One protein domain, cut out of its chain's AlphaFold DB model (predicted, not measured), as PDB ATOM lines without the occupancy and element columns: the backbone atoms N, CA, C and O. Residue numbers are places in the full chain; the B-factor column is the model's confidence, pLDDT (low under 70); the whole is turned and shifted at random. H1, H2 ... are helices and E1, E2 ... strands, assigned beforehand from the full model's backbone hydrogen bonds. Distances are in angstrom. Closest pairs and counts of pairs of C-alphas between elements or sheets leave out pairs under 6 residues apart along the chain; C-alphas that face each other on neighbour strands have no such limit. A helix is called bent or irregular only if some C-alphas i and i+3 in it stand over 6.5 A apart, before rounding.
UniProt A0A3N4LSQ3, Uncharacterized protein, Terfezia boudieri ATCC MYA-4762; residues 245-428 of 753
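Overview. This is residues 245 to 428 of the 753 residues of an uncharacterized protein of Terfezia boudieri ATCC MYA-4762 (UniProt A0A3N4LSQ3). A strongly twisted sheet of six short strands makes the core, with H2 packed on one side of it and the last turns of the long helix H4, together with H5, on the other. The small hairpin E4 and E5 sits near H3 as a sheet of its own, and H4 and H6 lie toward opposite ends of the longest axis. The printed part has 184 residues with six named helices and eight named strands, in the order E1 E2 H1 E3 E4 E5 H2 E6 H3 H4 E7 H5 E8 H6. The large sheet is mixed, in the order E2 E1 E6 E3 E7 E8, and the class is mixed, helices and strands, with under half of the residues in named elements. The whole is compact, with a radius of gyration of the C-alphas of 16.0 A and spans of 49 by 39 by 31 A.

Along the chain. The large sheet holds E2, residues 254 to 257; E1, residues 246 to 249; E6, residues 316 to 319; E3, residues 270 to 274, 13.2 A long; E7, residues 358 to 362, 13.1 A long; and E8, residues 399 to 401. E1 begins at C-alpha 246, (24.966, 1.873, 22.314). The two-strand sheet holds E4, residues 280 to 283, and E5, residues 294 to 297. The longest helix is H4, residues 332 to 355, 33.3 A from C-alpha 332 at (12.575, 19.731, 24.097) to C-alpha 355; it has a kink of 58 degrees near residue 345 and is irregular, with C-alphas 347 and 350 standing 7.5 A apart. H2 is residues 302 to 311, 14.3 A long. H1 is residues 258 to 262, H3 residues 320 to 323 and H5 residues 389 to 392. H6, residues 421 to 428, is 10.5 A long and ends at C-alpha 428, (34.000, -6.882, 49.982).

Arrangement. E3 and E7 are parallel at 21 degrees, with N 273 and O 360 at 2.8 A. E6 and E3 are parallel, with N 272 and O 318 at 2.8 A. E7 and E8 are parallel, with N 361 and O 400 at 2.8 A. E6 and E1 are antiparallel, with N 248 and O 317 at 2.8 A. The hairpin E1 and E2 is antiparallel, with N 249 and O 254 at 2.8 A. E7, H5, E8 is a strand-helix-strand unit, two parallel neighbour strands with a helix between them in the chain. E2, H1, E3 and E6, H3 H4, E7 are split units, with other strands between the two in the sheet; the three crossovers are right-handed. H4 only grazes the sheet, with residues 349 to 355; the closest C-alphas of H4 and E3 are those of Phe 353 and Ala 271, 6.1 A apart. H4 touches H5 with residues 349 to 353 alone, Ser 350 and Gln 391 having the closest C-alphas, 5.3 A apart. H5 only grazes the sheet, with residues 389 to 392. H2 only grazes it too, with residues 306 to 310. H3 is on the sheet at a height of 6.0 A, only just over none of its strands, with two C-alphas falling on E6. H1 is on the sheet, over E1, at a height of 8.2 A. In the hairpin E4 and E5, N 281 and O 296 are 2.8 A apart; the closest C-alphas of E5 and H3 are those of Val 294 and Val 321, 5.7 A. H6 is not on the large sheet. In H1, H2 and H6 every O i to N i+4 pair is within hydrogen-bond range, in H4 13 of 20; H3 and H5 are too short for such a pair.

Size, cuts and confidence. The two C-alphas farthest apart are those of Glu 333 and Asn 419, 50.3 A. The printed part has no cut. The links from E7 to H5, 26 residues, and from E8 to H6, 19 residues, are long. Mean pLDDT of the printed part is 82.8; it is under 70 in residues 262 to 267, 376 to 378, 380 to 381 and 405 to 419.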
ATOM      1  N   ARG A 245      21.900   0.037  24.611       84.50
ATOM      2  CA  ARG A 245      21.543   0.472  23.246       84.50
ATOM      3  C   ARG A 245      22.751   0.778  22.370       84.50
ATOM      4  O   ARG A 245      22.699   0.689  21.147       84.50
ATOM      5  N   ARG A 246      23.824   1.260  22.995       87.62
ATOM      6  CA  ARG A 246      24.966   1.873  22.314       87.62
ATOM      7  C   ARG A 246      26.277   1.436  22.936       87.62
ATOM      8  O   ARG A 246      26.347   1.181  24.135       87.62
ATOM      9  N   ILE A 247      27.320   1.446  22.120       89.50
ATOM     10  CA  ILE A 247      28.704   1.205  22.517       89.50
ATOM     11  C   ILE A 247      29.623   2.181  21.775       89.50
ATOM     12  O   ILE A 247      29.332   2.587  20.650       89.50
ATOM     13  N   TRP A 248      30.724   2.588  22.395       93.56
ATOM     14  CA  TRP A 248      31.747   3.425  21.772       93.56
ATOM     15  C   TRP A 248      32.838   2.553  21.146       93.56
ATOM     16  O   TRP A 248      33.564   1.856  21.853       93.56
ATOM     17  N   ASP A 249      32.974   2.603  19.820       91.06
ATOM     18  CA  ASP A 249      34.179   2.157  19.118       91.06
ATOM     19  C   ASP A 249      35.264   3.228  19.295       91.06
ATOM     20  O   ASP A 249      35.250   4.287  18.660       91.06
ATOM     21  N   VAL A 250      36.196   2.949  20.201       92.06
ATOM     22  CA  VAL A 250      37.301   3.824  20.597       92.06
ATOM     23  C   VAL A 250      38.283   4.025  19.432       92.06
ATOM     24  O   VAL A 250      38.816   5.123  19.245       92.06
ATOM     25  N   CYS A 251      38.495   3.000  18.600       87.69
ATOM     26  CA  CYS A 251      39.412   3.072  17.459       87.69
ATOM     27  C   CYS A 251      38.849   3.945  16.333       87.69
ATOM     28  O   CYS A 251      39.597   4.714  15.725       87.69
ATOM     29  N   ALA A 252      37.541   3.848  16.078       88.56
ATOM     30  CA  ALA A 252      36.830   4.676  15.104       88.56
ATOM     31  C   ALA A 252      36.392   6.043  15.664       88.56
ATOM     32  O   ALA A 252      35.896   6.888  14.916       88.56
ATOM     33  N   ASN A 253      36.544   6.248  16.976       91.56
ATOM     34  CA  ASN A 253      35.979   7.362  17.727       91.56
ATOM     35  C   ASN A 253      34.485   7.567  17.419       91.56
ATOM     36  O   ASN A 253      34.066   8.643  16.991       91.56
ATOM     37  N   ARG A 254      33.684   6.503  17.562       90.06
ATOM     38  CA  ARG A 254      32.286   6.505  17.124       90.06
ATOM     39  C   ARG A 254      31.369   5.714  18.047       90.06
ATOM     40  O   ARG A 254      31.628   4.552  18.331       90.06
ATOM     41  N   VAL A 255      30.263   6.322  18.467       89.38
ATOM     42  CA  VAL A 255      29.165   5.624  19.140       89.38
ATOM     43  C   VAL A 255      28.313   4.917  18.085       89.38
ATOM     44  O   VAL A 255      27.852   5.537  17.118       89.38
ATOM     45  N   ILE A 256      28.140   3.610  18.262       82.44
ATOM     46  CA  ILE A 256      27.399   2.714  17.371       82.44
ATOM     47  C   ILE A 256      26.353   1.913  18.164       82.44
ATOM     48  O   ILE A 256      26.487   1.786  19.384       82.44
ATOM     49  N   PRO A 257      25.314   1.371  17.503       80.19
ATOM     50  CA  PRO A 257      24.369   0.457  18.140       80.19
ATOM     51  C   PRO A 257      25.085  -0.783  18.688       80.19
ATOM     52  O   PRO A 257      25.986  -1.318  18.037       80.19
ATOM     53  N   PHE A 258      24.702  -1.256  19.873       78.31
ATOM     54  CA  PHE A 258      25.335  -2.432  20.483       78.31
ATOM     55  C   PHE A 258      25.081  -3.715  19.682       78.31
ATOM     56  O   PHE A 258      25.946  -4.585  19.591       78.31
ATOM     57  N   GLU A 259      23.930  -3.820  19.019       71.50
ATOM     58  CA  GLU A 259      23.559  -4.976  18.197       71.50
ATOM     59  C   GLU A 259      24.571  -5.223  17.078       71.50
ATOM     60  O   GLU A 259      24.742  -6.359  16.642       71.50
ATOM     61  N   TRP A 260      25.270  -4.173  16.633       75.31
ATOM     62  CA  TRP A 260      26.295  -4.290  15.604       75.31
ATOM     63  C   TRP A 260      27.438  -5.184  16.062       75.31
ATOM     64  O   TRP A 260      27.907  -5.985  15.265       75.31
ATOM     65  N   ILE A 261      27.866  -5.066  17.324       71.50
ATOM     66  CA  ILE A 261      28.961  -5.877  17.873       71.50
ATOM     67  C   ILE A 261      28.471  -7.236  18.375       71.50
ATOM     68  O   ILE A 261      29.181  -8.230  18.217       71.50
ATOM     69  N   ALA A 262      27.256  -7.301  18.930       63.31
ATOM     70  CA  ALA A 262      26.673  -8.545  19.426       63.31
ATOM     71  C   ALA A 262      26.468  -9.548  18.283       63.31
ATOM     72  O   ALA A 262      26.871 -10.704  18.380       63.31
ATOM     73  N   ALA A 263      25.921  -9.084  17.160       56.22
ATOM     74  CA  ALA A 263      25.660  -9.931  16.008       56.22
ATOM     75  C   ALA A 263      26.918 -10.251  15.178       56.22
ATOM     76  O   ALA A 263      26.906 -11.176  14.375       56.22
ATOM     77  N   GLY A 264      28.022  -9.526  15.372       50.84
ATOM     78  CA  GLY A 264      29.312  -9.856  14.766       50.84
ATOM     79  C   GLY A 264      30.144 -10.885  15.527       50.84
ATOM     80  O   GLY A 264      31.282 -11.130  15.132       50.84
ATOM     81  N   GLY A 265      29.629 -11.440  16.631       49.09
ATOM     82  CA  GLY A 265      30.375 -12.348  17.509       49.09
ATOM     83  C   GLY A 265      31.443 -11.651  18.362       49.09
ATOM     84  O   GLY A 265      32.233 -12.312  19.028       49.09
ATOM     85  N   ALA A 266      31.471 -10.314  18.370       52.94
ATOM     86  CA  ALA A 266      32.476  -9.502  19.048       52.94
ATOM     87  C   ALA A 266      32.056  -9.066  20.457       52.94
ATOM     88  O   ALA A 266      32.561  -8.055  20.931       52.94
ATOM     89  N   GLY A 267      31.147  -9.800  21.117       58.81
ATOM     90  CA  GLY A 267      30.466  -9.430  22.374       58.81
ATOM     91  C   GLY A 267      31.353  -9.077  23.584       58.81
ATOM     92  O   GLY A 267      30.841  -8.808  24.666       58.81
ATOM     93  N   ASP A 268      32.671  -9.040  23.410       73.56
ATOM     94  CA  ASP A 268      33.641  -8.498  24.343       73.56
ATOM     95  C   ASP A 268      33.756  -6.970  24.227       73.56
ATOM     96  O   ASP A 268      34.324  -6.415  23.284       73.56
ATOM     97  N   PHE A 269      33.288  -6.281  25.264       86.38
ATOM     98  CA  PHE A 269      33.460  -4.843  25.446       86.38
ATOM     99  C   PHE A 269      33.938  -4.533  26.871       86.38
ATOM    100  O   PHE A 269      33.873  -5.368  27.777       86.38
ATOM    101  N   TRP A 270      34.473  -3.333  27.064       92.56
ATOM    102  CA  TRP A 270      34.887  -2.810  28.366       92.56
ATOM    103  C   TRP A 270      33.853  -1.800  28.858       92.56
ATOM    104  O   TRP A 270      33.209  -1.140  28.052       92.56
ATOM    105  N   ALA A 271      33.698  -1.640  30.165       94.81
ATOM    106  CA  ALA A 271      32.899  -0.555  30.728       94.81
ATOM    107  C   ALA A 271      33.808   0.499  31.359       94.81
ATOM    108  O   ALA A 271      34.912   0.198  31.818       94.81
ATOM    109  N   ILE A 272      33.340   1.740  31.390       96.56
ATOM    110  CA  ILE A 272      34.019   2.844  32.056       96.56
ATOM    111  C   ILE A 272      33.140   3.300  33.209       96.56
ATOM    112  O   ILE A 272      32.003   3.715  33.013       96.56
ATOM    113  N   SER A 273      33.693   3.213  34.410       95.00
ATOM    114  CA  SER A 273      33.091   3.698  35.641       95.00
ATOM    115  C   SER A 273      33.835   4.953  36.083       95.00
ATOM    116  O   SER A 273      35.070   4.991  36.077       95.00
ATOM    117  N   HIS A 274      33.127   6.011  36.461       93.12
ATOM    118  CA  HIS A 274      33.789   7.255  36.845       93.12
ATOM    119  C   HIS A 274      33.017   8.042  37.893       93.12
ATOM    120  O   HIS A 274      31.807   7.923  38.057       93.12
ATOM    121  N   ALA A 275      33.737   8.889  38.625       88.06
ATOM    122  CA  ALA A 275      33.085   9.851  39.493       88.06
ATOM    123  C   ALA A 275      32.566  11.055  38.689       88.06
ATOM    124  O   ALA A 275      33.218  11.532  37.756       88.06
ATOM    125  N   TRP A 276      31.404  11.580  39.073       87.81
ATOM    126  CA  TRP A 276      30.957  12.896  38.616       87.81
ATOM    127  C   TRP A 276      31.750  13.983  39.343       87.81
ATOM    128  O   TRP A 276      31.954  13.843  40.548       87.81
ATOM    129  N   THR A 277      32.141  15.069  38.670       85.56
ATOM    130  CA  THR A 277      32.839  16.225  39.275       85.56
ATOM    131  C   THR A 277      31.992  17.500  39.183       85.56
ATOM    132  O   THR A 277      31.058  17.575  38.389       85.56
ATOM    133  N   ASP A 278      32.259  18.503  40.027       84.44
ATOM    134  CA  ASP A 278      31.476  19.759  40.051       84.44
ATOM    135  C   ASP A 278      31.697  20.641  38.815       84.44
ATOM    136  O   ASP A 278      30.901  21.526  38.520       84.44
ATOM    137  N   ASP A 279      32.783  20.398  38.091       89.75
ATOM    138  CA  ASP A 279      33.225  21.175  36.941       89.75
ATOM    139  C   ASP A 279      32.981  20.462  35.605       89.75
ATOM    140  O   ASP A 279      33.652  20.759  34.614       89.75
ATOM    141  N   MET A 280      32.035  19.518  35.585       90.31
ATOM    142  CA  MET A 280      31.535  18.894  34.361       90.31
ATOM    143  C   MET A 280      30.911  19.955  33.446       90.31
ATOM    144  O   MET A 280      30.088  20.759  33.884       90.31
ATOM    145  N   ARG A 281      31.297  19.958  32.168       91.81
ATOM    146  CA  ARG A 281      30.808  20.893  31.149       91.81
ATOM    147  C   ARG A 281      30.263  20.136  29.937       91.81
ATOM    148  O   ARG A 281      30.926  19.201  29.478       91.81
ATOM    149  N   PRO A 282      29.105  20.544  29.389       93.62
ATOM    150  CA  PRO A 282      28.585  19.964  28.157       93.62
ATOM    151  C   PRO A 282      29.561  20.234  27.008       93.62
ATOM    152  O   PRO A 282      29.917  21.382  26.745       93.62
ATOM    153  N   THR A 283      30.003  19.174  26.337       93.75
ATOM    154  CA  THR A 283      30.951  19.243  25.219       93.75
ATOM    155  C   THR A 283      30.369  18.524  24.015       93.75
ATOM    156  O   THR A 283      30.045  17.345  24.089       93.75
ATOM    157  N   TRP A 284      30.235  19.213  22.890       92.62
ATOM    158  CA  TRP A 284      29.780  18.590  21.653       92.62
ATOM    159  C   TRP A 284      30.897  17.760  21.020       92.62
ATOM    160  O   TRP A 284      32.046  18.201  20.978       92.62
ATOM    161  N   THR A 285      30.574  16.549  20.562       90.06
ATOM    162  CA  THR A 285      31.579  15.613  20.045       90.06
ATOM    163  C   THR A 285      31.143  14.984  18.728       90.06
ATOM    164  O   THR A 285      29.973  14.664  18.529       90.06
ATOM    165  N   GLU A 286      32.107  14.712  17.848       85.19
ATOM    166  CA  GLU A 286      31.865  13.916  16.635       85.19
ATOM    167  C   GLU A 286      31.530  12.449  16.953       85.19
ATOM    168  O   GLU A 286      30.848  11.770  16.176       85.19
ATOM    169  N   ALA A 287      31.955  11.956  18.124       88.81
ATOM    170  CA  ALA A 287      31.772  10.567  18.535       88.81
ATOM    171  C   ALA A 287      30.298  10.147  18.504       88.81
ATOM    172  O   ALA A 287      29.971   9.080  17.983       88.81
ATOM    173  N   ASN A 288      29.399  11.016  18.968       87.25
ATOM    174  CA  ASN A 288      27.950  10.829  18.905       87.25
ATOM    175  C   ASN A 288      27.276  11.699  17.827       87.25
ATOM    176  O   ASN A 288      26.070  11.925  17.892       87.25
ATOM    177  N   GLN A 289      28.019  12.146  16.804       82.50
ATOM    178  CA  GLN A 289      27.473  12.911  15.672       82.50
ATOM    179  C   GLN A 289      26.824  14.239  16.088       82.50
ATOM    180  O   GLN A 289      25.887  14.686  15.434       82.50
ATOM    181  N   HIS A 290      27.286  14.855  17.181       85.62
ATOM    182  CA  HIS A 290      26.693  16.089  17.691       85.62
ATOM    183  C   HIS A 290      25.195  15.965  18.035       85.62
ATOM    184  O   HIS A 290      24.470  16.951  17.990       85.62
ATOM    185  N   GLN A 291      24.706  14.765  18.374       83.75
ATOM    186  CA  GLN A 291      23.288  14.566  18.699       83.75
ATOM    187  C   GLN A 291      22.928  14.958  20.140       83.75
ATOM    188  O   GLN A 291      21.783  15.300  20.416       83.75
ATOM    189  N   TRP A 292      23.880  14.875  21.072       91.75
ATOM    190  CA  TRP A 292      23.749  15.390  22.440       91.75
ATOM    191  C   TRP A 292      25.109  15.875  22.954       91.75
ATOM    192  O   TRP A 292      26.146  15.377  22.501       91.75
ATOM    193  N   PRO A 293      25.152  16.830  23.894       94.19
ATOM    194  CA  PRO A 293      26.408  17.212  24.517       94.19
ATOM    195  C   PRO A 293      26.893  16.115  25.475       94.19
ATOM    196  O   PRO A 293      26.105  15.459  26.145       94.19
ATOM    197  N   VAL A 294      28.206  15.933  25.573       94.81
ATOM    198  CA  VAL A 294      28.877  14.967  26.451       94.81
ATOM    199  C   VAL A 294      29.456  15.725  27.650       94.81
ATOM    200  O   VAL A 294      30.354  16.550  27.462       94.81
ATOM    201  N   PRO A 295      28.955  15.510  28.877       94.81
ATOM    202  CA  PRO A 295      29.525  16.104  30.081       94.81
ATOM    203  C   PRO A 295      30.954  15.610  30.329       94.81
ATOM    204  O   PRO A 295      31.180  14.418  30.531       94.81
ATOM    205  N   LEU A 296      31.925  16.528  30.333       94.56
ATOM    206  CA  LEU A 296      33.339  16.235  30.604       94.56
ATOM    207  C   LEU A 296      33.904  17.199  31.656       94.56
ATOM    208  O   LEU A 296      33.539  18.379  31.641       94.56
ATOM    209  N   PRO A 297      34.812  16.766  32.554       93.19
ATOM    210  CA  PRO A 297      35.428  17.675  33.515       93.19
ATOM    211  C   PRO A 297      36.228  18.782  32.827       93.19
ATOM    212  O   PRO A 297      36.857  18.572  31.788       93.19
ATOM    213  N   GLN A 298      36.279  19.963  33.440       91.94
ATOM    214  CA  GLN A 298      37.040  21.080  32.889       91.94
ATOM    215  C   GLN A 298      38.518  20.713  32.656       91.94
ATOM    216  O   GLN A 298      39.249  20.346  33.583       91.94
ATOM    217  N   GLY A 299      38.972  20.892  31.413       88.94
ATOM    218  CA  GLY A 299      40.347  20.609  30.997       88.94
ATOM    219  C   GLY A 299      40.614  19.148  30.631       88.94
ATOM    220  O   GLY A 299      41.772  18.806  30.420       88.94
ATOM    221  N   VAL A 300      39.581  18.303  30.557       91.69
ATOM    222  CA  VAL A 300      39.668  16.930  30.044       91.69
ATOM    223  C   VAL A 300      39.002  16.876  28.670       91.69
ATOM    224  O   VAL A 300      37.825  17.211  28.541       91.69
ATOM    225  N   GLY A 301      39.745  16.460  27.642       92.31
ATOM    226  CA  GLY A 301      39.194  16.187  26.317       92.31
ATOM    227  C   GLY A 301      38.802  14.718  26.152       92.31
ATOM    228  O   GLY A 301      39.464  13.828  26.687       92.31
ATOM    229  N   LEU A 302      37.766  14.441  25.351       93.38
ATOM    230  CA  LEU A 302      37.398  13.059  25.012       93.38
ATOM    231  C   LEU A 302      38.552  12.315  24.317       93.38
ATOM    232  O   LEU A 302      38.739  11.119  24.521       93.38
ATOM    233  N   GLU A 303      39.357  13.035  23.538       90.50
ATOM    234  CA  GLU A 303      40.519  12.487  22.840       90.50
ATOM    235  C   GLU A 303      41.617  11.993  23.794       90.50
ATOM    236  O   GLU A 303      42.293  11.009  23.500       90.50
ATOM    237  N   ASP A 304      41.785  12.629  24.954       90.19
ATOM    238  CA  ASP A 304      42.772  12.198  25.950       90.19
ATOM    239  C   ASP A 304      42.350  10.868  26.585       90.19
ATOM    240  O   ASP A 304      43.158   9.943  26.693       90.19
ATOM    241  N   ILE A 305      41.056  10.741  26.902       92.88
ATOM    242  CA  ILE A 305      40.442   9.490  27.374       92.88
ATOM    243  C   ILE A 305      40.586   8.407  26.298       92.88
ATOM    244  O   ILE A 305      41.008   7.288  26.585       92.88
ATOM    245  N   ARG A 306      40.294   8.739  25.034       92.38
ATOM    246  CA  ARG A 306      40.413   7.809  23.906       92.38
ATOM    247  C   ARG A 306      41.838   7.278  23.758       92.38
ATOM    248  O   ARG A 306      42.021   6.070  23.632       92.38
ATOM    249  N   LYS A 307      42.850   8.150  23.811       88.19
ATOM    250  CA  LYS A 307      44.270   7.760  23.741       88.19
ATOM    251  C   LYS A 307      44.668   6.826  24.878       88.19
ATOM    252  O   LYS A 307      45.403   5.869  24.642       88.19
ATOM    253  N   GLU A 308      44.185   7.090  26.090       89.12
ATOM    254  CA  GLU A 308      44.419   6.220  27.242       89.12
ATOM    255  C   GLU A 308      43.824   4.821  27.017       89.12
ATOM    256  O   GLU A 308      44.536   3.823  27.139       89.12
ATOM    257  N   LEU A 309      42.556   4.742  26.604       89.94
ATOM    258  CA  LEU A 309      41.859   3.480  26.323       89.94
ATOM    259  C   LEU A 309      42.511   2.691  25.180       89.94
ATOM    260  O   LEU A 309      42.706   1.480  25.289       89.94
ATOM    261  N   VAL A 310      42.926   3.376  24.113       86.88
ATOM    262  CA  VAL A 310      43.708   2.780  23.020       86.88
ATOM    263  C   VAL A 310      45.033   2.220  23.536       86.88
ATOM    264  O   VAL A 310      45.417   1.110  23.167       86.88
ATOM    265  N   GLY A 311      45.717   2.942  24.428       83.56
ATOM    266  CA  GLY A 311      46.930   2.460  25.094       83.56
ATOM    267  C   GLY A 311      46.703   1.197  25.936       83.56
ATOM    268  O   GLY A 311      47.620   0.392  26.094       83.56
ATOM    269  N   MET A 312      45.475   0.986  26.421       83.12
ATOM    270  CA  MET A 312      45.031  -0.231  27.114       83.12
ATOM    271  C   MET A 312      44.540  -1.337  26.164       83.12
ATOM    272  O   MET A 312      44.124  -2.396  26.633       83.12
ATOM    273  N   ASN A 313      44.602  -1.117  24.846       81.94
ATOM    274  CA  ASN A 313      44.058  -1.999  23.812       81.94
ATOM    275  C   ASN A 313      42.531  -2.201  23.924       81.94
ATOM    276  O   ASN A 313      41.998  -3.240  23.524       81.94
ATOM    277  N   ALA A 314      41.822  -1.210  24.474       86.06
ATOM    278  CA  ALA A 314      40.370  -1.201  24.536       86.06
ATOM    279  C   ALA A 314      39.800  -0.703  23.202       86.06
ATOM    280  O   ALA A 314      40.128   0.391  22.740       86.06
ATOM    281  N   ARG A 315      38.940  -1.514  22.579       87.50
ATOM    282  CA  ARG A 315      38.319  -1.193  21.287       87.50
ATOM    283  C   ARG A 315      36.862  -0.778  21.420       87.50
ATOM    284  O   ARG A 315      36.483   0.254  20.887       87.50
ATOM    285  N   TYR A 316      36.065  -1.577  22.120       90.44
ATOM    286  CA  TYR A 316      34.661  -1.285  22.383       90.44
ATOM    287  C   TYR A 316      34.502  -0.961  23.861       90.44
ATOM    288  O   TYR A 316      34.850  -1.779  24.712       90.44
ATOM    289  N   CYS A 317      34.024   0.242  24.160       94.25
ATOM    290  CA  CYS A 317      33.818   0.725  25.517       94.25
ATOM    291  C   CYS A 317      32.382   1.205  25.704       94.25
ATOM    292  O   CYS A 317      31.836   1.890  24.845       94.25
ATOM    293  N   TRP A 318      31.776   0.895  26.841       95.69
ATOM    294  CA  TRP A 318      30.556   1.550  27.283       95.69
ATOM    295  C   TRP A 318      30.924   2.665  28.257       95.69
ATOM    296  O   TRP A 318      31.580   2.412  29.267       95.69
ATOM    297  N   LEU A 319      30.519   3.890  27.937       96.56
ATOM    298  CA  LEU A 319      30.697   5.074  28.774       96.56
ATOM    299  C   LEU A 319      29.347   5.775  28.855       96.56
ATOM    300  O   LEU A 319      28.849   6.229  27.831       96.56
ATOM    301  N   ASP A 320      28.754   5.861  30.038       93.69
ATOM    302  CA  ASP A 320      27.418   6.421  30.278       93.69
ATOM    303  C   ASP A 320      27.206   7.806  29.643       93.69
ATOM    304  O   ASP A 320      26.247   7.989  28.894       93.69
ATOM    305  N   VAL A 321      28.130   8.753  29.834       94.12
ATOM    306  CA  VAL A 321      28.038  10.116  29.274       94.12
ATOM    307  C   VAL A 321      28.069  10.156  27.739       94.12
ATOM    308  O   VAL A 321      27.663  11.154  27.143       94.12
ATOM    309  N   LEU A 322      28.522   9.075  27.090       93.44
ATOM    310  CA  LEU A 322      28.503   8.903  25.633       93.44
ATOM    311  C   LEU A 322      27.374   7.999  25.140       93.44
ATOM    312  O   LEU A 322      26.809   8.268  24.087       93.44
ATOM    313  N   CYS A 323      27.097   6.900  25.833       93.25
ATOM    314  CA  CYS A 323      26.205   5.834  25.384       93.25
ATOM    315  C   CYS A 323      24.750   6.073  25.812       93.25
ATOM    316  O   CYS A 323      23.835   5.590  25.142       93.25
ATOM    317  N   LEU A 324      24.524   6.858  26.868       92.00
ATOM    318  CA  LEU A 324      23.214   7.385  27.239       92.00
ATOM    319  C   LEU A 324      23.079   8.816  26.726       92.00
ATOM    320  O   LEU A 324      24.013   9.618  26.833       92.00
ATOM    321  N   ARG A 325      21.895   9.158  26.206       91.12
ATOM    322  CA  ARG A 325      21.578  10.548  25.875       91.12
ATOM    323  C   ARG A 325      21.678  11.413  27.122       91.12
ATOM    324  O   ARG A 325      21.231  11.021  28.199       91.12
ATOM    325  N   GLN A 326      22.257  12.590  26.952       92.81
ATOM    326  CA  GLN A 326      22.433  13.579  28.009       92.81
ATOM    327  C   GLN A 326      21.494  14.751  27.770       92.81
ATOM    328  O   GLN A 326      20.968  14.909  26.667       92.81
ATOM    329  N   GLU A 327      21.259  15.531  28.822       91.06
ATOM    330  CA  GLU A 327      20.369  16.690  28.774       91.06
ATOM    331  C   GLU A 327      20.755  17.612  27.613       91.06
ATOM    332  O   GLU A 327      21.916  18.015  27.470       91.06
ATOM    333  N   HIS A 328      19.772  17.917  26.766       89.00
ATOM    334  CA  HIS A 328      19.950  18.849  25.669       89.00
ATOM    335  C   HIS A 328      19.446  20.228  26.118       89.00
ATOM    336  O   HIS A 328      18.256  20.367  26.392       89.00
ATOM    337  N   PRO A 329      20.305  21.264  26.173       83.50
ATOM    338  CA  PRO A 329      19.949  22.541  26.798       83.50
ATOM    339  C   PRO A 329      18.789  23.263  26.099       83.50
ATOM    340  O   PRO A 329      17.988  23.914  26.761       83.50
ATOM    341  N   ASP A 330      18.685  23.119  24.774       87.62
ATOM    342  CA  ASP A 330      17.778  23.931  23.951       87.62
ATOM    343  C   ASP A 330      16.834  23.107  23.046       87.62
ATOM    344  O   ASP A 330      16.288  23.645  22.083       87.62
ATOM    345  N   ASP A 331      16.636  21.808  23.310       88.69
ATOM    346  CA  ASP A 331      15.799  20.937  22.457       88.69
ATOM    347  C   ASP A 331      14.881  20.045  23.299       88.69
ATOM    348  O   ASP A 331      15.293  19.044  23.884       88.69
ATOM    349  N   ALA A 332      13.605  20.432  23.344       89.62
ATOM    350  CA  ALA A 332      12.575  19.731  24.097       89.62
ATOM    351  C   ALA A 332      12.231  18.349  23.517       89.62
ATOM    352  O   ALA A 332      11.817  17.468  24.270       89.62
ATOM    353  N   GLU A 333      12.394  18.136  22.207       86.19
ATOM    354  CA  GLU A 333      12.140  16.825  21.604       86.19
ATOM    355  C   GLU A 333      13.302  15.877  21.906       86.19
ATOM    356  O   GLU A 333      13.079  14.733  22.297       86.19
ATOM    357  N   ALA A 334      14.544  16.366  21.830       85.44
ATOM    358  CA  ALA A 334      15.708  15.598  22.269       85.44
ATOM    359  C   ALA A 334      15.619  15.228  23.759       85.44
ATOM    360  O   ALA A 334      15.962  14.108  24.143       85.44
ATOM    361  N   GLU A 335      15.118  16.142  24.592       88.75
ATOM    362  CA  GLU A 335      14.884  15.903  26.014       88.75
ATOM    363  C   GLU A 335      13.807  14.839  26.257       88.75
ATOM    364  O   GLU A 335      13.986  13.948  27.086       88.75
ATOM    365  N   LYS A 336      12.716  14.865  25.489       87.38
ATOM    366  CA  LYS A 336      11.690  13.819  25.542       87.38
ATOM    367  C   LYS A 336      12.265  12.449  25.172       87.38
ATOM    368  O   LYS A 336      12.081  11.499  25.925       87.38
ATOM    369  N   ILE A 337      13.034  12.363  24.083       86.00
ATOM    370  CA  ILE A 337      13.708  11.120  23.672       86.00
ATOM    371  C   ILE A 337      14.656  10.633  24.774       86.00
ATOM    372  O   ILE A 337      14.709   9.441  25.070       86.00
ATOM    373  N   ARG A 338      15.404  11.542  25.411       89.56
ATOM    374  CA  ARG A 338      16.287  11.198  26.529       89.56
ATOM    375  C   ARG A 338      15.510  10.590  27.693       89.56
ATOM    376  O   ARG A 338      15.952   9.580  28.230       89.56
ATOM    377  N   LEU A 339      14.394  11.196  28.091       88.94
ATOM    378  CA  LEU A 339      13.564  10.703  29.189       88.94
ATOM    379  C   LEU A 339      12.945   9.336  28.864       88.94
ATOM    380  O   LEU A 339      12.973   8.454  29.722       88.94
ATOM    381  N   ASP A 340      12.480   9.142  27.629       85.50
ATOM    382  CA  ASP A 340      11.947   7.863  27.146       85.50
ATOM    383  C   ASP A 340      13.029   6.761  27.140       85.50
ATOM    384  O   ASP A 340      12.775   5.623  27.537       85.50
ATOM    385  N   GLU A 341      14.266   7.084  26.742       87.31
ATOM    386  CA  GLU A 341      15.401   6.151  26.818       87.31
ATOM    387  C   GLU A 341      15.791   5.848  28.272       87.31
ATOM    388  O   GLU A 341      15.965   4.686  28.647       87.31
ATOM    389  N   TRP A 342      15.897   6.881  29.113       90.62
ATOM    390  CA  TRP A 342      16.283   6.748  30.520       90.62
ATOM    391  C   TRP A 342      15.295   5.905  31.322       90.62
ATOM    392  O   TRP A 342      15.711   5.244  32.274       90.62
ATOM    393  N   GLU A 343      14.022   5.890  30.925       88.06
ATOM    394  CA  GLU A 343      12.981   5.079  31.548       88.06
ATOM    395  C   GLU A 343      13.383   3.595  31.671       88.06
ATOM    396  O   GLU A 343      13.142   2.979  32.716       88.06
ATOM    397  N   LEU A 344      14.034   3.052  30.633       85.19
ATOM    398  CA  LEU A 344      14.525   1.669  30.550       85.19
ATOM    399  C   LEU A 344      16.021   1.548  30.873       85.19
ATOM    400  O   LEU A 344      16.442   0.630  31.581       85.19
ATOM    401  N   ASP A 345      16.832   2.449  30.320       87.12
ATOM    402  CA  ASP A 345      18.278   2.252  30.259       87.12
ATOM    403  C   ASP A 345      18.942   2.507  31.619       87.12
ATOM    404  O   ASP A 345      19.862   1.790  32.005       87.12
ATOM    405  N   VAL A 346      18.451   3.488  32.388       89.12
ATOM    406  CA  VAL A 346      19.028   3.852  33.692       89.12
ATOM    407  C   VAL A 346      18.886   2.714  34.723       89.12
ATOM    408  O   VAL A 346      19.888   2.365  35.352       89.12
ATOM    409  N   PRO A 347      17.714   2.061  34.884       85.25
ATOM    410  CA  PRO A 347      17.574   0.887  35.755       85.25
ATOM    411  C   PRO A 347      18.430  -0.322  35.362       85.25
ATOM    412  O   PRO A 347      18.678  -1.188  36.201       85.25
ATOM    413  N   THR A 348      18.849  -0.410  34.098       82.81
ATOM    414  CA  THR A 348      19.534  -1.584  33.531       82.81
ATOM    415  C   THR A 348      21.042  -1.383  33.347       82.81
ATOM    416  O   THR A 348      21.744  -2.349  33.056       82.81
ATOM    417  N   VAL A 349      21.587  -0.192  33.645       86.56
ATOM    418  CA  VAL A 349      23.031   0.130  33.557       86.56
ATOM    419  C   VAL A 349      23.924  -0.924  34.214       86.56
ATOM    420  O   VAL A 349      24.961  -1.289  33.668       86.56
ATOM    421  N   SER A 350      23.526  -1.460  35.368       81.38
ATOM    422  CA  SER A 350      24.307  -2.478  36.082       81.38
ATOM    423  C   SER A 350      24.654  -3.712  35.234       81.38
ATOM    424  O   SER A 350      25.695  -4.330  35.457       81.38
ATOM    425  N   ILE A 351      23.811  -4.064  34.258       79.00
ATOM    426  CA  ILE A 351      23.993  -5.216  33.361       79.00
ATOM    427  C   ILE A 351      25.240  -5.032  32.504       79.00
ATOM    428  O   ILE A 351      26.016  -5.969  32.322       79.00
ATOM    429  N   VAL A 352      25.502  -3.799  32.072       86.12
ATOM    430  CA  VAL A 352      26.714  -3.444  31.330       86.12
ATOM    431  C   VAL A 352      27.959  -3.875  32.103       86.12
ATOM    432  O   VAL A 352      28.836  -4.530  31.550       86.12
ATOM    433  N   PHE A 353      28.020  -3.568  33.400       86.81
ATOM    434  CA  PHE A 353      29.178  -3.867  34.246       86.81
ATOM    435  C   PHE A 353      29.296  -5.351  34.606       86.81
ATOM    436  O   PHE A 353      30.399  -5.836  34.845       86.81
ATOM    437  N   VAL A 354      28.182  -6.085  34.621       78.50
ATOM    438  CA  VAL A 354      28.188  -7.542  34.815       78.50
ATOM    439  C   VAL A 354      28.837  -8.252  33.627       78.50
ATOM    440  O   VAL A 354      29.638  -9.171  33.835       78.50
ATOM    441  N   HIS A 355      28.514  -7.812  32.408       78.19
ATOM    442  CA  HIS A 355      28.973  -8.427  31.160       78.19
ATOM    443  C   HIS A 355      30.280  -7.851  30.609       78.19
ATOM    444  O   HIS A 355      30.904  -8.486  29.758       78.19
ATOM    445  N   ALA A 356      30.709  -6.684  31.090       84.44
ATOM    446  CA  ALA A 356      31.969  -6.087  30.687       84.44
ATOM    447  C   ALA A 356      33.154  -7.008  31.011       84.44
ATOM    448  O   ALA A 356      33.289  -7.524  32.124       84.44
ATOM    449  N   LYS A 357      34.059  -7.152  30.039       82.88
ATOM    450  CA  LYS A 357      35.307  -7.914  30.184       82.88
ATOM    451  C   LYS A 357      36.251  -7.276  31.199       82.88
ATOM    452  O   LYS A 357      36.982  -7.961  31.905       82.88
ATOM    453  N   ARG A 358      36.276  -5.943  31.221       86.44
ATOM    454  CA  ARG A 358      37.072  -5.111  32.127       86.44
ATOM    455  C   ARG A 358      36.315  -3.831  32.441       86.44
ATOM    456  O   ARG A 358      35.555  -3.348  31.600       86.44
ATOM    457  N   VAL A 359      36.570  -3.268  33.619       91.88
ATOM    458  CA  VAL A 359      36.008  -1.977  34.034       91.88
ATOM    459  C   VAL A 359      37.123  -0.983  34.321       91.88
ATOM    460  O   VAL A 359      37.834  -1.106  35.320       91.88
ATOM    461  N   VAL A 360      37.267   0.031  33.469       93.50
ATOM    462  CA  VAL A 360      38.189   1.148  33.709       93.50
ATOM    463  C   VAL A 360      37.537   2.103  34.697       93.50
ATOM    464  O   VAL A 360      36.454   2.617  34.436       93.50
ATOM    465  N   THR A 361      38.176   2.330  35.841       93.19
ATOM    466  CA  THR A 361      37.617   3.099  36.954       93.19
ATOM    467  C   THR A 361      38.405   4.381  37.188       93.19
ATOM    468  O   THR A 361      39.562   4.353  37.612       93.19
ATOM    469  N   TYR A 362      37.759   5.521  36.951       92.44
ATOM    470  CA  TYR A 362      38.302   6.852  37.216       92.44
ATOM    471  C   TYR A 362      37.837   7.370  38.584       92.44
ATOM    472  O   TYR A 362      36.803   8.039  38.710       92.44
ATOM    473  N   PHE A 363      38.626   7.090  39.627       89.00
ATOM    474  CA  PHE A 363      38.261   7.391  41.019       89.00
ATOM    475  C   PHE A 363      38.075   8.886  41.330       89.00
ATOM    476  O   PHE A 363      37.282   9.249  42.202       89.00
ATOM    477  N   ASN A 364      38.823   9.749  40.639       87.19
ATOM    478  CA  ASN A 364      38.878  11.192  40.887       87.19
ATOM    479  C   ASN A 364      38.054  12.025  39.888       87.19
ATOM    480  O   ASN A 364      38.103  13.253  39.945       87.19
ATOM    481  N   GLY A 365      37.328  11.372  38.978       90.25
ATOM    482  CA  GLY A 365      36.595  12.006  37.883       90.25
ATOM    483  C   GLY A 365      37.061  11.516  36.516       90.25
ATOM    484  O   GLY A 365      38.231  11.185  36.347       90.25
ATOM    485  N   LEU A 366      36.152  11.466  35.544       93.56
ATOM    486  CA  LEU A 366      36.432  10.961  34.195       93.56
ATOM    487  C   LEU A 366      37.667  11.635  33.568       93.56
ATOM    488  O   LEU A 366      37.752  12.860  33.530       93.56
ATOM    489  N   GLY A 367      38.642  10.842  33.114       91.62
ATOM    490  CA  GLY A 367      39.890  11.341  32.517       91.62
ATOM    491  C   GLY A 367      40.794  12.156  33.459       91.62
ATOM    492  O   GLY A 367      41.804  12.704  33.021       91.62
ATOM    493  N   ARG A 368      40.462  12.266  34.753       90.12
ATOM    494  CA  ARG A 368      41.312  12.925  35.753       90.12
ATOM    495  C   ARG A 368      42.432  12.001  36.179       90.12
ATOM    496  O   ARG A 368      42.240  10.795  36.304       90.12
ATOM    497  N   GLN A 369      43.570  12.602  36.512       88.00
ATOM    498  CA  GLN A 369      44.691  11.859  37.059       88.00
ATOM    499  C   GLN A 369      44.290  11.128  38.352       88.00
ATOM    500  O   GLN A 369      43.734  11.741  39.270       88.00
ATOM    501  N   PHE A 370      44.630   9.844  38.437       86.12
ATOM    502  CA  PHE A 370      44.502   9.053  39.648       86.12
ATOM    503  C   PHE A 370      45.368   9.653  40.754       86.12
ATOM    504  O   PHE A 370      46.573   9.875  40.590       86.12
ATOM    505  N   ASN A 371      44.737   9.917  41.894       80.94
ATOM    506  CA  ASN A 371      45.404  10.377  43.096       80.94
ATOM    507  C   ASN A 371      44.924   9.541  44.294       80.94
ATOM    508  O   ASN A 371      43.799   9.759  44.768       80.94
ATOM    509  N   PRO A 372      45.768   8.626  44.813       75.81
ATOM    510  CA  PRO A 372      45.399   7.758  45.921       75.81
ATOM    511  C   PRO A 372      45.178   8.523  47.234       75.81
ATOM    512  O   PRO A 372      44.355   8.104  48.038       75.81
ATOM    513  N   GLU A 373      45.826   9.674  47.438       73.69
ATOM    514  CA  GLU A 373      45.655  10.500  48.647       73.69
ATOM    515  C   GLU A 373      44.256  11.127  48.736       73.69
ATOM    516  O   GLU A 373      43.805  11.515  49.811       73.69
ATOM    517  N   LYS A 374      43.551  11.234  47.603       72.75
ATOM    518  CA  LYS A 374      42.179  11.759  47.537       72.75
ATOM    519  C   LYS A 374      41.110  10.672  47.666       72.75
ATOM    520  O   LYS A 374      39.919  11.004  47.702       72.75
ATOM    521  N   LEU A 375      41.498   9.397  47.706       70.62
ATOM    522  CA  LEU A 375      40.586   8.284  47.965       70.62
ATOM    523  C   LEU A 375      40.089   8.338  49.408       70.62
ATOM    524  O   LEU A 375      40.848   8.668  50.311       70.62
ATOM    525  N   GLY A 376      38.812   8.034  49.636       60.16
ATOM    526  CA  GLY A 376      38.269   8.034  51.000       60.16
ATOM    527  C   GLY A 376      38.030   9.413  51.608       60.16
ATOM    528  O   GLY A 376      37.538   9.492  52.726       60.16
ATOM    529  N   THR A 377      38.352  10.496  50.898       63.28
ATOM    530  CA  THR A 377      38.005  11.847  51.351       63.28
ATOM    531  C   THR A 377      36.491  12.044  51.301       63.28
ATOM    532  O   THR A 377      35.839  11.532  50.391       63.28
ATOM    533  N   ASP A 378      35.935  12.865  52.198       57.88
ATOM    534  CA  ASP A 378      34.514  13.279  52.191       57.88
ATOM    535  C   ASP A 378      34.133  14.128  50.963       57.88
ATOM    536  O   ASP A 378      33.042  14.698  50.886       57.88
ATOM    537  N   SER A 379      35.032  14.229  49.977       71.19
ATOM    538  CA  SER A 379      34.723  14.816  48.688       71.19
ATOM    539  C   SER A 379      33.511  14.103  48.101       71.19
ATOM    540  O   SER A 379      33.552  12.918  47.753       71.19
ATOM    541  N   SER A 380      32.435  14.868  47.944       65.75
ATOM    542  CA  SER A 380      31.164  14.495  47.312       65.75
ATOM    543  C   SER A 380      31.304  13.873  45.917       65.75
ATOM    544  O   SER A 380      30.364  13.285  45.364       65.75
ATOM    545  N   ARG A 381      32.494  14.033  45.339       69.50
ATOM    546  CA  ARG A 381      32.876  13.692  43.977       69.50
ATOM    547  C   ARG A 381      33.944  12.597  43.913       69.50
ATOM    548  O   ARG A 381      34.465  12.345  42.836       69.50
ATOM    549  N   ASN A 382      34.283  11.935  45.026       84.25
ATOM    550  CA  ASN A 382      35.056  10.691  44.960       84.25
ATOM    551  C   ASN A 382      34.152   9.532  44.522       84.25
ATOM    552  O   ASN A 382      33.021   9.416  44.992       84.25
ATOM    553  N   TRP A 383      34.666   8.652  43.667       89.44
ATOM    554  CA  TRP A 383      33.951   7.482  43.162       89.44
ATOM    555  C   TRP A 383      33.303   6.627  44.257       89.44
ATOM    556  O   TRP A 383      32.134   6.276  44.121       89.44
ATOM    557  N   ILE A 384      33.985   6.357  45.377       86.31
ATOM    558  CA  ILE A 384      33.422   5.503  46.444       86.31
ATOM    559  C   ILE A 384      32.204   6.140  47.135       86.31
ATOM    560  O   ILE A 384      31.395   5.433  47.727       86.31
ATOM    561  N   ASN A 385      32.067   7.466  47.032       86.88
ATOM    562  CA  ASN A 385      31.006   8.241  47.664       86.88
ATOM    563  C   ASN A 385      29.789   8.420  46.753       86.88
ATOM    564  O   ASN A 385      28.823   9.041  47.174       86.88
ATOM    565  N   ARG A 386      29.796   7.935  45.506       88.25
ATOM    566  CA  ARG A 386      28.671   8.107  44.569       88.25
ATOM    567  C   ARG A 386      27.696   6.936  44.661       88.25
ATOM    568  O   ARG A 386      28.104   5.792  44.831       88.25
ATOM    569  N   ALA A 387      26.398   7.217  44.550       88.94
ATOM    570  CA  ALA A 387      25.357   6.187  44.612       88.94
ATOM    571  C   ALA A 387      25.468   5.188  43.446       88.94
ATOM    572  O   ALA A 387      25.496   3.978  43.671       88.94
ATOM    573  N   TRP A 388      25.610   5.704  42.220       86.50
ATOM    574  CA  TRP A 388      25.693   4.906  40.992       86.50
ATOM    575  C   TRP A 388      26.866   3.930  40.974       86.50
ATOM    576  O   TRP A 388      26.683   2.761  40.661       86.50
ATOM    577  N   THR A 389      28.031   4.331  41.475       87.81
ATOM    578  CA  THR A 389      29.239   3.496  41.431       87.81
ATOM    579  C   THR A 389      29.119   2.194  42.226       87.81
ATOM    580  O   THR A 389      29.857   1.239  41.978       87.81
ATOM    581  N   MET A 390      28.156   2.093  43.152       86.50
ATOM    582  CA  MET A 390      27.856   0.838  43.850       86.50
ATOM    583  C   MET A 390      27.365  -0.243  42.879       86.50
ATOM    584  O   MET A 390      27.759  -1.399  42.983       86.50
ATOM    585  N   GLN A 391      26.563   0.149  41.891       83.81
ATOM    586  CA  GLN A 391      26.087  -0.711  40.807       83.81
ATOM    587  C   GLN A 391      27.162  -1.031  39.766       83.81
ATOM    588  O   GLN A 391      27.057  -2.013  39.036       83.81
ATOM    589  N   GLU A 392      28.224  -0.240  39.713       89.94
ATOM    590  CA  GLU A 392      29.311  -0.366  38.738       89.94
ATOM    591  C   GLU A 392      30.497  -1.166  39.308       89.94
ATOM    592  O   GLU A 392      31.410  -1.557  38.587       89.94
ATOM    593  N   THR A 393      30.474  -1.445  40.617       87.06
ATOM    594  CA  THR A 393      31.574  -2.082  41.350       87.06
ATOM    595  C   THR A 393      31.813  -3.514  40.875       87.06
ATOM    596  O   THR A 393      30.954  -4.369  41.047       87.06
ATOM    597  N   VAL A 394      32.990  -3.816  40.336       83.81
ATOM    598  CA  VAL A 394      33.422  -5.188  40.006       83.81
ATOM    599  C   VAL A 394      34.555  -5.641  40.926       83.81
ATOM    600  O   VAL A 394      35.037  -4.863  41.750       83.81
ATOM    601  N   SER A 395      34.968  -6.905  40.809       81.31
ATOM    602  CA  SER A 395      36.145  -7.396  41.526       81.31
ATOM    603  C   SER A 395      37.396  -6.604  41.122       81.31
ATOM    604  O   SER A 395      37.503  -6.112  39.996       81.31
ATOM    605  N   THR A 396      38.393  -6.522  42.002       80.44
ATOM    606  CA  THR A 396      39.665  -5.860  41.665       80.44
ATOM    607  C   THR A 396      40.429  -6.582  40.552       80.44
ATOM    608  O   THR A 396      41.346  -6.000  39.987       80.44
ATOM    609  N   GLN A 397      40.090  -7.839  40.238       78.25
ATOM    610  CA  GLN A 397      40.688  -8.580  39.122       78.25
ATOM    611  C   GLN A 397      40.163  -8.097  37.766       78.25
ATOM    612  O   GLN A 397      40.898  -8.138  36.780       78.25
ATOM    613  N   ASP A 398      38.917  -7.620  37.728       80.88
ATOM    614  CA  ASP A 398      38.243  -7.107  36.531       80.88
ATOM    615  C   ASP A 398      38.404  -5.585  36.373       80.88
ATOM    616  O   ASP A 398      38.184  -5.031  35.293       80.88
ATOM    617  N   MET A 399      38.798  -4.904  37.450       86.75
ATOM    618  CA  MET A 399      38.987  -3.460  37.499       86.75
ATOM    619  C   MET A 399      40.360  -3.034  36.956       86.75
ATOM    620  O   MET A 399      41.380  -3.663  37.223       86.75
ATOM    621  N   ILE A 400      40.388  -1.917  36.230       88.19
ATOM    622  CA  ILE A 400      41.598  -1.228  35.766       88.19
ATOM    623  C   ILE A 400      41.533   0.213  36.268       88.19
ATOM    624  O   ILE A 400      40.502   0.867  36.127       88.19
ATOM    625  N   VAL A 401      42.611   0.733  36.850       87.38
ATOM    626  CA  VAL A 401      42.642   2.127  37.321       87.38
ATOM    627  C   VAL A 401      42.895   3.062  36.136       87.38
ATOM    628  O   VAL A 401      43.924   2.946  35.472       87.38
ATOM    629  N   GLY A 402      41.966   3.986  35.883       89.38
ATOM    630  CA  GLY A 402      42.117   5.042  34.878       89.38
ATOM    631  C   GLY A 402      42.792   6.299  35.438       89.38
ATOM    632  O   GLY A 402      42.796   6.530  36.649       89.38
ATOM    633  N   GLY A 403      43.339   7.135  34.558       87.25
ATOM    634  CA  GLY A 403      43.969   8.409  34.901       87.25
ATOM    635  C   GLY A 403      45.444   8.292  35.276       87.25
ATOM    636  O   GLY A 403      45.934   9.051  36.115       87.25
ATOM    637  N   LEU A 404      46.176   7.322  34.734       79.50
ATOM    638  CA  LEU A 404      47.569   7.116  35.140       79.50
ATOM    639  C   LEU A 404      48.509   8.108  34.455       79.50
ATOM    640  O   LEU A 404      48.347   8.433  33.282       79.50
ATOM    641  N   GLN A 405      49.511   8.609  35.188       65.12
ATOM    642  CA  GLN A 405      50.507   9.515  34.606       65.12
ATOM    643  C   GLN A 405      51.274   8.823  33.473       65.12
ATOM    644  O   GLN A 405      51.725   7.684  33.627       65.12
ATOM    645  N   GLN A 406      51.490   9.539  32.364       49.72
ATOM    646  CA  GLN A 406      52.383   9.093  31.293       49.72
ATOM    647  C   GLN A 406      53.770   8.773  31.877       49.72
ATOM    648  O   GLN A 406      54.423   9.643  32.450       49.72
ATOM    649  N   GLY A 407      54.201   7.512  31.758       46.69
ATOM    650  CA  GLY A 407      55.456   6.995  32.323       46.69
ATOM    651  C   GLY A 407      55.282   5.947  33.431       46.69
ATOM    652  O   GLY A 407      56.202   5.155  33.650       46.69
ATOM    653  N   MET A 408      54.107   5.851  34.071       50.59
ATOM    654  CA  MET A 408      53.711   4.651  34.826       50.59
ATOM    655  C   MET A 408      53.241   3.598  33.821       50.59
ATOM    656  O   MET A 408      52.075   3.528  33.450       50.59
ATOM    657  N   ASN A 409      54.195   2.842  33.285       43.22
ATOM    658  CA  ASN A 409      54.046   2.164  31.998       43.22
ATOM    659  C   ASN A 409      53.083   0.971  31.934       43.22
ATOM    660  O   ASN A 409      53.036   0.345  30.878       43.22
ATOM    661  N   LYS A 410      52.302   0.639  32.969       53.53
ATOM    662  CA  LYS A 410      51.268  -0.401  32.846       53.53
ATOM    663  C   LYS A 410      50.050  -0.107  33.728       53.53
ATOM    664  O   LYS A 410      50.156  -0.199  34.948       53.53
ATOM    665  N   PRO A 411      48.863   0.132  33.143       48.31
ATOM    666  CA  PRO A 411      47.625   0.267  33.912       48.31
ATOM    667  C   PRO A 411      47.218  -0.991  34.687       48.31
ATOM    668  O   PRO A 411      46.423  -0.915  35.617       48.31
ATOM    669  N   PHE A 412      47.840  -2.127  34.370       51.91
ATOM    670  CA  PHE A 412      47.692  -3.400  35.075       51.91
ATOM    671  C   PHE A 412      48.657  -3.583  36.265       51.91
ATOM    672  O   PHE A 412      48.614  -4.627  36.906       51.91
ATOM    673  N   GLU A 413      49.558  -2.630  36.545       48.41
ATOM    674  CA  GLU A 413      50.571  -2.743  37.617       48.41
ATOM    675  C   GLU A 413      50.222  -1.982  38.905       48.41
ATOM    676  O   GLU A 413      50.931  -2.133  39.900       48.41
ATOM    677  N   ILE A 414      49.144  -1.188  38.935       62.19
ATOM    678  CA  ILE A 414      48.687  -0.600  40.200       62.19
ATOM    679  C   ILE A 414      47.980  -1.685  41.001       62.19
ATOM    680  O   ILE A 414      46.841  -2.050  40.711       62.19
ATOM    681  N   ASP A 415      48.668  -2.181  42.027       62.50
ATOM    682  CA  ASP A 415      48.104  -3.120  42.987       62.50
ATOM    683  C   ASP A 415      47.054  -2.412  43.855       62.50
ATOM    684  O   ASP A 415      47.349  -1.852  44.909       62.50
ATOM    685  N   ILE A 416      45.807  -2.421  43.383       66.44
ATOM    686  CA  ILE A 416      44.606  -2.216  44.205       66.44
ATOM    687  C   ILE A 416      44.055  -3.556  44.706       66.44
ATOM    688  O   ILE A 416      42.868  -3.664  44.993       66.44
ATOM    689  N   GLY A 417      44.873  -4.608  44.763       62.38
ATOM    690  CA  GLY A 417      44.463  -5.936  45.195       62.38
ATOM    691  C   GLY A 417      44.086  -5.994  46.676       62.38
ATOM    692  O   GLY A 417      44.136  -5.004  47.414       62.38
ATOM    693  N   ASN A 418      43.729  -7.199  47.128       60.59
ATOM    694  CA  ASN A 418      43.219  -7.476  48.480       60.59
ATOM    695  C   ASN A 418      44.109  -6.982  49.632       60.59
ATOM    696  O   ASN A 418      43.615  -6.813  50.743       60.59
ATOM    697  N   ASN A 419      45.398  -6.746  49.380       68.06
ATOM    698  CA  ASN A 419      46.355  -6.285  50.386       68.06
ATOM    699  C   ASN A 419      46.257  -4.776  50.671       68.06
ATOM    700  O   ASN A 419      46.868  -4.289  51.621       68.06
ATOM    701  N   THR A 420      45.496  -4.030  49.866       76.31
ATOM    702  CA  THR A 420      45.212  -2.610  50.101       76.31
ATOM    703  C   THR A 420      43.861  -2.430  50.786       76.31
ATOM    704  O   THR A 420      42.930  -3.207  50.569       76.31
ATOM    705  N   LEU A 421      43.714  -1.367  51.585       77.25
ATOM    706  CA  LEU A 421      42.431  -1.033  52.219       77.25
ATOM    707  C   LEU A 421      41.329  -0.806  51.170       77.25
ATOM    708  O   LEU A 421      40.213  -1.295  51.326       77.25
ATOM    709  N   LEU A 422      41.664  -0.104  50.081       79.50
ATOM    710  CA  LEU A 422      40.751   0.149  48.968       79.50
ATOM    711  C   LEU A 422      40.333  -1.154  48.278       79.50
ATOM    712  O   LEU A 422      39.146  -1.378  48.067       79.50
ATOM    713  N   GLY A 423      41.295  -2.015  47.951       78.62
ATOM    714  CA  GLY A 423      41.042  -3.289  47.288       78.62
ATOM    715  C   GLY A 423      40.210  -4.245  48.122       78.62
ATOM    716  O   GLY A 423      39.254  -4.835  47.625       78.62
ATOM    717  N   SER A 424      40.523  -4.347  49.416       80.00
ATOM    718  CA  SER A 424      39.737  -5.128  50.372       80.00
ATOM    719  C   SER A 424      38.291  -4.628  50.456       80.00
ATOM    720  O   SER A 424      37.356  -5.429  50.395       80.00
ATOM    721  N   TYR A 425      38.088  -3.307  50.516       83.56
ATOM    722  CA  TYR A 425      36.754  -2.706  50.495       83.56
ATOM    723  C   TYR A 425      36.004  -3.001  49.185       83.56
ATOM    724  O   TYR A 425      34.874  -3.484  49.230       83.56
ATOM    725  N   ILE A 426      36.638  -2.791  48.025       84.88
ATOM    726  CA  ILE A 426      36.043  -3.057  46.704       84.88
ATOM    727  C   ILE A 426      35.665  -4.530  46.557       84.88
ATOM    728  O   ILE A 426      34.550  -4.829  46.143       84.88
ATOM    729  N   ASN A 427      36.538  -5.463  46.937       82.56
ATOM    730  CA  ASN A 427      36.219  -6.887  46.847       82.56
ATOM    731  C   ASN A 427      35.166  -7.318  47.866       82.56
ATOM    732  O   ASN A 427      34.363  -8.199  47.562       82.56
ATOM    733  N   THR A 428      35.103  -6.677  49.035       81.12
ATOM    734  CA  THR A 428      34.000  -6.882  49.982       81.12
ATOM    735  C   THR A 428      32.678  -6.437  49.363       81.12
ATOM    736  O   THR A 428      31.721  -7.206  49.378       81.12
TER     737      THR A 428